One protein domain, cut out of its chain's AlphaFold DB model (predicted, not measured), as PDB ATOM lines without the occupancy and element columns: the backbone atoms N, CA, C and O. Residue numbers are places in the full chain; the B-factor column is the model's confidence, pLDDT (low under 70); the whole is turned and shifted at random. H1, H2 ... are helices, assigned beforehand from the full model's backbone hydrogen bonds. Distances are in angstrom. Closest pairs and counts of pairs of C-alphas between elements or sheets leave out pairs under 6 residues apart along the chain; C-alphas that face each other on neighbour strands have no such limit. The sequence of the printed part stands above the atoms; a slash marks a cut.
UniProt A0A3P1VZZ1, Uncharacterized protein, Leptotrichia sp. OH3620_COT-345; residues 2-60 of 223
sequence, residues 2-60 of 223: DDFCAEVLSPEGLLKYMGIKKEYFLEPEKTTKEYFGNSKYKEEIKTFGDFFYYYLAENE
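What this domain is: This is residues 2 to 60 of the 223 residues of an uncharacterized protein of Leptotrichia sp. OH3620_COT-345 (UniProt A0A3P1VZZ1). The long helix H2 makes the back of a small arch, with the shorter helices H1 and H3 folded back from its two ends, H1 at its beginning and H3 at its end. H4, reached by a long link after H3, lies inside the arch and runs back the opposite way to H2. The printed part has 59 residues, with four named helices in the order H1, H2, H3, H4 and no named strand; the class is all helix. It is compact, with a radius of gyration of the C-alphas of 11.0 A, and the C-alphas span 29 by 22 by 16 A along their three main axes.

How they stand to each other: H1, residues 2 to 8, and H2, residues 11 to 26, form a helical hairpin. They only just touch, with 3 pairs of C-alphas within 8 A; the closest C-alphas are those of Ala 6 and Leu 14, 6.2 A apart, and on H2 residues 14 to 17 alone take part. They run opposite ways at a shallow tilt of 30 degrees. H2 and H3, residues 28 to 36, form a second helical hairpin and touch. Their closest C-alphas, those of Tyr 24 and Thr 31, are 5.4 A apart, and H2 touches H3 with residues 20 to 24 alone. The two run opposite ways at a steep tilt of 44 degrees. H4, residues 48 to 59, is close to H3 but not clearly touching, with the closest C-alphas, those of Thr 32 and Phe 51, 7.2 A apart. H3 and H4 run the same way at a shallow tilt of 21 degrees. H4 is also close to H2 but not clearly touching: the closest C-alphas, those of Tyr 24 and Phe 48, are 7.7 A apart. H2 and H4 run opposite ways at a steep tilt of 38 degrees. H1 is apart from H3 and from H4. In H1, H2, H3 and H4 every O i to N i+4 pair is within hydrogen-bond range.

Where its parts are: H1 begins at C-alpha 2, at (19.271, 33.323, -2.743), and is 10.1 A from first to last C-alpha. H2 runs from C-alpha 11, at (21.264, 21.127, -6.176), to C-alpha 26, 23.2 A. H3, from Pro 28 to Phe 36, is 11.5 A long. H4, from Phe 48 to Asn 59, is 15.9 A long and ends at C-alpha 59, at (16.992, 27.579, -17.844).

The domain as a whole: The two C-alphas farthest apart are those of Pro 11 and Glu 43, at 30.0 A. The printed part has no cut. The links H1 to H2 and H2 to H3 are tight, and the link H3 to H4, 11 residues, is long. The mean pLDDT of the printed part is 92.9, and no printed residue is under 70.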
ATOM      1  N   ASP A   2      18.498  34.535  -3.068       89.19
ATOM      2  CA  ASP A   2      19.271  33.323  -2.743       89.19
ATOM      3  C   ASP A   2      18.454  32.277  -1.975       89.19
ATOM      4  O   ASP A   2      18.352  31.144  -2.432       89.19
ATOM      5  N   ASP A   3      17.813  32.679  -0.871       90.19
ATOM      6  CA  ASP A   3      16.978  31.775  -0.067       90.19
ATOM      7  C   ASP A   3      15.819  31.201  -0.887       90.19
ATOM      8  O   ASP A   3      15.515  30.022  -0.799       90.19
ATOM      9  N   PHE A   4      15.222  32.015  -1.761       92.69
ATOM     10  CA  PHE A   4      14.187  31.554  -2.684       92.69
ATOM     11  C   PHE A   4      14.734  30.494  -3.652       92.69
ATOM     12  O   PHE A   4      14.167  29.415  -3.782       92.69
ATOM     13  N   CYS A   5      15.867  30.775  -4.302       92.50
ATOM     14  CA  CYS A   5      16.520  29.854  -5.227       92.50
ATOM     15  C   CYS A   5      16.936  28.543  -4.546       92.50
ATOM     16  O   CYS A   5      16.859  27.494  -5.176       92.50
ATOM     17  N   ALA A   6      17.335  28.579  -3.275       93.44
ATOM     18  CA  ALA A   6      17.665  27.375  -2.519       93.44
ATOM     19  C   ALA A   6      16.462  26.436  -2.323       93.44
ATOM     20  O   ALA A   6      16.658  25.229  -2.209       93.44
ATOM     21  N   GLU A   7      15.238  26.971  -2.317       94.94
ATOM     22  CA  GLU A   7      14.016  26.178  -2.141       94.94
ATOM     23  C   GLU A   7      13.409  25.688  -3.462       94.94
ATOM     24  O   GLU A   7      12.743  24.653  -3.482       94.94
ATOM     25  N   VAL A   8      13.629  26.403  -4.571       94.19
ATOM     26  CA  VAL A   8      12.997  26.072  -5.865       94.19
ATOM     27  C   VAL A   8      13.923  25.378  -6.859       94.19
ATOM     28  O   VAL A   8      13.439  24.760  -7.806       94.19
ATOM     29  N   LEU A   9      15.243  25.486  -6.687       94.25
ATOM     30  CA  LEU A   9      16.212  24.907  -7.616       94.25
ATOM     31  C   LEU A   9      16.688  23.530  -7.162       94.25
ATOM     32  O   LEU A   9      16.830  23.240  -5.976       94.25
ATOM     33  N   SER A  10      17.028  22.695  -8.143       91.69
ATOM     34  CA  SER A  10      17.816  21.485  -7.894       91.69
ATOM     35  C   SER A  10      19.197  21.835  -7.310       91.69
ATOM     36  O   SER A  10      19.678  22.954  -7.516       91.69
ATOM     37  N   PRO A  11      19.896  20.897  -6.643       92.12
ATOM     38  CA  PRO A  11      21.264  21.127  -6.176       92.12
ATOM     39  C   PRO A  11      22.208  21.616  -7.286       92.12
ATOM     40  O   PRO A  11      22.985  22.551  -7.085       92.12
ATOM     41  N   GLU A  12      22.115  21.034  -8.483       93.19
ATOM     42  CA  GLU A  12      22.890  21.454  -9.649       93.19
ATOM     43  C   GLU A  12      22.475  22.844 -10.148       93.19
ATOM     44  O   GLU A  12      23.341  23.647 -10.505       93.19
ATOM     45  N   GLY A  13      21.171  23.139 -10.160       93.12
ATOM     46  CA  GLY A  13      20.631  24.456 -10.509       93.12
ATOM     47  C   GLY A  13      21.112  25.544  -9.548       93.12
ATOM     48  O   GLY A  13      21.594  26.588  -9.983       93.12
ATOM     49  N   LEU A  14      21.110  25.269  -8.242       94.31
ATOM     50  CA  LEU A  14      21.599  26.193  -7.219       94.31
ATOM     51  C   LEU A  14      23.098  26.492  -7.378       94.31
ATOM     52  O   LEU A  14      23.515  27.646  -7.282       94.31
ATOM     53  N   LEU A  15      23.918  25.479  -7.678       94.75
ATOM     54  CA  LEU A  15      25.348  25.679  -7.942       94.75
ATOM     55  C   LEU A  15      25.588  26.558  -9.178       94.75
ATOM     56  O   LEU A  15      26.437  27.455  -9.136       94.75
ATOM     57  N   LYS A  16      24.827  26.339 -10.258       94.50
ATOM     58  CA  LYS A  16      24.880  27.193 -11.457       94.50
ATOM     59  C   LYS A  16      24.456  28.622 -11.135       94.50
ATOM     60  O   LYS A  16      25.190  29.551 -11.459       94.50
ATOM     61  N   TYR A  17      23.340  28.785 -10.426       93.94
ATOM     62  CA  TYR A  17      22.846  30.074  -9.949       93.94
ATOM     63  C   TYR A  17      23.931  30.857  -9.197       93.94
ATOM     64  O   TYR A  17      24.189  32.018  -9.517       93.94
ATOM     65  N   MET A  18      24.627  30.223  -8.247       94.25
ATOM     66  CA  MET A  18      25.690  30.876  -7.473       94.25
ATOM     67  C   MET A  18      26.874  31.316  -8.347       94.25
ATOM     68  O   MET A  18      27.436  32.392  -8.126       94.25
ATOM     69  N   GLY A  19      27.248  30.504  -9.340       95.00
ATOM     70  CA  GLY A  19      28.291  30.842 -10.311       95.00
ATOM     71  C   GLY A  19      27.918  32.064 -11.149       95.00
ATOM     72  O   GLY A  19      28.650  33.053 -11.161       95.00
ATOM     73  N   ILE A  20      26.731  32.037 -11.754       94.75
ATOM     74  CA  ILE A  20      26.219  33.112 -12.617       94.75
ATOM     75  C   ILE A  20      26.023  34.399 -11.829       94.75
ATOM     76  O   ILE A  20      26.361  35.482 -12.300       94.75
ATOM     77  N   LYS A  21      25.537  34.293 -10.590       95.12
ATOM     78  CA  LYS A  21      25.421  35.431  -9.679       95.12
ATOM     79  C   LYS A  21      26.772  36.122  -9.510       95.12
ATOM     80  O   LYS A  21      26.856  37.344  -9.619       95.12
ATOM     81  N   LYS A  22      27.834  35.350  -9.265       95.56
ATOM     82  CA  LYS A  22      29.191  35.886  -9.122       95.56
ATOM     83  C   LYS A  22      29.685  36.537 -10.415       95.56
ATOM     84  O   LYS A  22      30.268  37.612 -10.341       95.56
ATOM     85  N   GLU A  23      29.453  35.912 -11.567       96.12
ATOM     86  CA  GLU A  23      29.804  36.478 -12.878       96.12
ATOM     87  C   GLU A  23      29.094  37.811 -13.119       96.12
ATOM     88  O   GLU A  23      29.756  38.805 -13.416       96.12
ATOM     89  N   TYR A  24      27.780  37.863 -12.884       95.75
ATOM     90  CA  TYR A  24      26.984  39.075 -13.057       95.75
ATOM     91  C   TYR A  24      27.485  40.212 -12.164       95.75
ATOM     92  O   TYR A  24      27.624  41.332 -12.633       95.75
ATOM     93  N   PHE A  25      27.794  39.958 -10.888       95.75
ATOM     94  CA  PHE A  25      28.306  41.011 -10.001       95.75
ATOM     95  C   PHE A  25      29.727  41.486 -10.351       95.75
ATOM     96  O   PHE A  25      30.117  42.570  -9.917       95.75
ATOM     97  N   LEU A  26      30.493  40.707 -11.121       96.69
ATOM     98  CA  LEU A  26      31.810  41.106 -11.621       96.69
ATOM     99  C   LEU A  26      31.710  41.892 -12.935       96.69
ATOM    100  O   LEU A  26      32.343  42.939 -13.059       96.69
ATOM    101  N   GLU A  27      30.934  41.403 -13.909       96.25
ATOM    102  CA  GLU A  27      30.809  42.001 -15.246       96.25
ATOM    103  C   GLU A  27      29.346  41.979 -15.771       96.25
ATOM    104  O   GLU A  27      29.053  41.265 -16.735       96.25
ATOM    105  N   PRO A  28      28.416  42.792 -15.215       93.81
ATOM    106  CA  PRO A  28      26.975  42.690 -15.495       93.81
ATOM    107  C   PRO A  28      26.599  42.746 -16.982       93.81
ATOM    108  O   PRO A  28      25.804  41.938 -17.463       93.81
ATOM    109  N   GLU A  29      27.181  43.683 -17.737       93.00
ATOM    110  CA  GLU A  29      26.890  43.862 -19.168       93.00
ATOM    111  C   GLU A  29      27.363  42.670 -20.005       93.00
ATOM    112  O   GLU A  29      26.676  42.229 -20.930       93.00
ATOM    113  N   LYS A  30      28.540  42.131 -19.673       95.06
ATOM    114  CA  LYS A  30      29.127  40.988 -20.373       95.06
ATOM    115  C   LYS A  30      28.329  39.724 -20.085       95.06
ATOM    116  O   LYS A  30      27.966  39.037 -21.034       95.06
ATOM    117  N   THR A  31      27.993  39.473 -18.820       95.31
ATOM    118  CA  THR A  31      27.148  38.340 -18.423       95.31
ATOM    119  C   THR A  31      25.758  38.456 -19.050       95.31
ATOM    120  O   THR A  31      25.272  37.505 -19.651       95.31
ATOM    121  N   THR A  32      25.137  39.640 -19.042       94.44
ATOM    122  CA  THR A  32      23.846  39.858 -19.725       94.44
ATOM    123  C   THR A  32      23.938  39.553 -21.219       94.44
ATOM    124  O   THR A  32      23.068  38.883 -21.770       94.44
ATOM    125  N   LYS A  33      25.012  39.977 -21.891       93.69
ATOM    126  CA  LYS A  33      25.231  39.670 -23.311       93.69
ATOM    127  C   LYS A  33      25.481  38.181 -23.571       93.69
ATOM    128  O   LYS A  33      25.067  37.689 -24.617       93.69
ATOM    129  N   GLU A  34      26.164  37.488 -22.670       94.19
ATOM    130  CA  GLU A  34      26.454  36.058 -22.787       94.19
ATOM    131  C   GLU A  34      25.180  35.212 -22.719       94.19
ATOM    132  O   GLU A  34      24.949  34.395 -23.608       94.19
ATOM    133  N   TYR A  35      24.325  35.467 -21.726       93.00
ATOM    134  CA  TYR A  35      23.103  34.690 -21.511       93.00
ATOM    135  C   TYR A  35      21.929  35.167 -22.377       93.00
ATOM    136  O   TYR A  35      21.173  34.349 -22.890       93.00
ATOM    137  N   PHE A  36      21.804  36.475 -22.621       95.00
ATOM    138  CA  PHE A  36      20.635  37.062 -23.287       95.00
ATOM    139  C   PHE A  36      20.957  37.788 -24.593       95.00
ATOM    140  O   PHE A  36      20.083  38.435 -25.162       95.00
ATOM    141  N   GLY A  37      22.177  37.685 -25.130       89.38
ATOM    142  CA  GLY A  37      22.591  38.427 -26.330       89.38
ATOM    143  C   GLY A  37      21.678  38.246 -27.549       89.38
ATOM    144  O   GLY A  37      21.540  39.185 -28.335       89.38
ATOM    145  N   ASN A  38      21.032  37.081 -27.661       88.50
ATOM    146  CA  ASN A  38      20.051  36.742 -28.700       88.50
ATOM    147  C   ASN A  38      18.630  36.513 -28.146       88.50
ATOM    148  O   ASN A  38      17.753  36.076 -28.891       88.50
ATOM    149  N   SER A  39      18.404  36.755 -26.853       90.00
ATOM    150  CA  SER A  39      17.091  36.570 -26.236       90.00
ATOM    151  C   SER A  39      16.203  37.788 -26.482       90.00
ATOM    152  O   SER A  39      16.670  38.927 -26.547       90.00
ATOM    153  N   LYS A  40      14.892  37.549 -26.575       88.25
ATOM    154  CA  LYS A  40      13.885  38.616 -26.658       88.25
ATOM    155  C   LYS A  40      13.834  39.482 -25.391       88.25
ATOM    156  O   LYS A  40      13.400  40.621 -25.476       88.25
ATOM    157  N   TYR A  41      14.318  38.967 -24.257       88.06
ATOM    158  CA  TYR A  41      14.290  39.652 -22.959       88.06
ATOM    159  C   TYR A  41      15.453  40.619 -22.737       88.06
ATOM    160  O   TYR A  41      15.476  41.338 -21.745       88.06
ATOM    161  N   LYS A  42      16.432  40.660 -23.647       87.44
ATOM    162  CA  LYS A  42      17.663  41.441 -23.480       87.44
ATOM    163  C   LYS A  42      17.414  42.903 -23.095       87.44
ATOM    164  O   LYS A  42      18.081  43.422 -22.209       87.44
ATOM    165  N   GLU A  43      16.468  43.555 -23.767       87.50
ATOM    166  CA  GLU A  43      16.155  44.977 -23.558       87.50
ATOM    167  C   GLU A  43      15.326  45.227 -22.282       87.50
ATOM    168  O   GLU A  43      15.150  46.370 -21.856       87.50
ATOM    169  N   GLU A  44      14.818  44.162 -21.655       88.50
ATOM    170  CA  GLU A  44      14.058  44.215 -20.404       88.50
ATOM    171  C   GLU A  44      14.960  44.093 -19.167       88.50
ATOM    172  O   GLU A  44      14.550  44.475 -18.073       88.50
ATOM    173  N   ILE A  45      16.202  43.622 -19.331       92.44
ATOM    174  CA  ILE A  45      17.146  43.405 -18.231       92.44
ATOM    175  C   ILE A  45      17.838  44.720 -17.857       92.44
ATOM    176  O   ILE A  45      18.718  45.203 -18.570       92.44
ATOM    177  N   LYS A  46      17.471  45.287 -16.704       90.94
ATOM    178  CA  LYS A  46      18.062  46.524 -16.154       90.94
ATOM    179  C   LYS A  46      18.714  46.305 -14.798       90.94
ATOM    180  O   LYS A  46      19.616  47.048 -14.414       90.94
ATOM    181  N   THR A  47      18.252  45.302 -14.068       92.19
ATOM    182  CA  THR A  47      18.722  44.955 -12.735       92.19
ATOM    183  C   THR A  47      19.122  43.486 -12.663       92.19
ATOM    184  O   THR A  47      18.822  42.679 -13.544       92.19
ATOM    185  N   PHE A  48      19.783  43.126 -11.563       91.44
ATOM    186  CA  PHE A  48      20.028  41.730 -11.217       91.44
ATOM    187  C   PHE A  48      18.715  40.941 -11.090       91.44
ATOM    188  O   PHE A  48      18.655  39.794 -11.517       91.44
ATOM    189  N   GLY A  49      17.659  41.547 -10.534       91.44
ATOM    190  CA  GLY A  49      16.349  40.901 -10.399       91.44
ATOM    191  C   GLY A  49      15.780  40.486 -11.754       91.44
ATOM    192  O   GLY A  49      15.437  39.321 -11.936       91.44
ATOM    193  N   ASP A  50      15.792  41.406 -12.720       93.62
ATOM    194  CA  ASP A  50      15.313  41.164 -14.087       93.62
ATOM    195  C   ASP A  50      16.119  40.052 -14.769       93.62
ATOM    196  O   ASP A  50      15.550  39.127 -15.351       93.62
ATOM    197  N   PHE A  51      17.453  40.123 -14.659       94.56
ATOM    198  CA  PHE A  51      18.356  39.109 -15.202       94.56
ATOM    199  C   PHE A  51      18.003  37.728 -14.648       94.56
ATOM    200  O   PHE A  51      17.861  36.772 -15.408       94.56
ATOM    201  N   PHE A  52      17.847  37.613 -13.326       92.75
ATOM    202  CA  PHE A  52      17.586  36.324 -12.695       92.75
ATOM    203  C   PHE A  52      16.196  35.794 -12.994       92.75
ATOM    204  O   PHE A  52      16.053  34.602 -13.237       92.75
ATOM    205  N   TYR A  53      15.194  36.659 -13.037       94.38
ATOM    206  CA  TYR A  53      13.847  36.272 -13.421       94.38
ATOM    207  C   TYR A  53      13.825  35.623 -14.810       94.38
ATOM    208  O   TYR A  53      13.363  34.493 -14.965       94.38
ATOM    209  N   TYR A  54      14.425  36.269 -15.812       94.88
ATOM    210  CA  TYR A  54      14.488  35.688 -17.154       94.88
ATOM    211  C   TYR A  54      15.455  34.510 -17.268       94.88
ATOM    212  O   TYR A  54      15.229  33.613 -18.079       94.88
ATOM    213  N   TYR A  55      16.487  34.449 -16.426       94.12
ATOM    214  CA  TYR A  55      17.386  33.299 -16.389       94.12
ATOM    215  C   TYR A  55      16.632  32.048 -15.941       94.12
ATOM    216  O   TYR A  55      16.704  31.024 -16.621       94.12
ATOM    217  N   LEU A  56      15.874  32.158 -14.845       94.25
ATOM    218  CA  LEU A  56      15.020  31.084 -14.348       94.25
ATOM    219  C   LEU A  56      14.011  30.664 -15.425       94.25
ATOM    220  O   LEU A  56      13.893  29.476 -15.709       94.25
ATOM    221  N   ALA A  57      13.371  31.634 -16.085       94.06
ATOM    222  CA  ALA A  57      12.409  31.385 -17.160       94.06
ATOM    223  C   ALA A  57      12.967  30.537 -18.319       94.06
ATOM    224  O   ALA A  57      12.237  29.736 -18.899       94.06
ATOM    225  N   GLU A  58      14.233  30.747 -18.699       91.62
ATOM    226  CA  GLU A  58      14.855  30.073 -19.848       91.62
ATOM    227  C   GLU A  58      15.594  28.777 -19.480       91.62
ATOM    228  O   GLU A  58      15.782  27.924 -20.348       91.62
ATOM    229  N   ASN A  59      16.033  28.624 -18.225       89.69
ATOM    230  CA  ASN A  59      16.992  27.579 -17.844       89.69
ATOM    231  C   ASN A  59      16.492  26.617 -16.767       89.69
ATOM    232  O   ASN A  59      17.091  25.554 -16.597       89.69
ATOM    233  N   GLU A  60      15.424  26.962 -16.053       92.19
ATOM    234  CA  GLU A  60      14.915  26.164 -14.942       92.19
ATOM    235  C   GLU A  60      13.534  25.593 -15.238       92.19
ATOM    236  O   GLU A  60      12.822  26.019 -16.149       92.19
TER     237      GLU A  60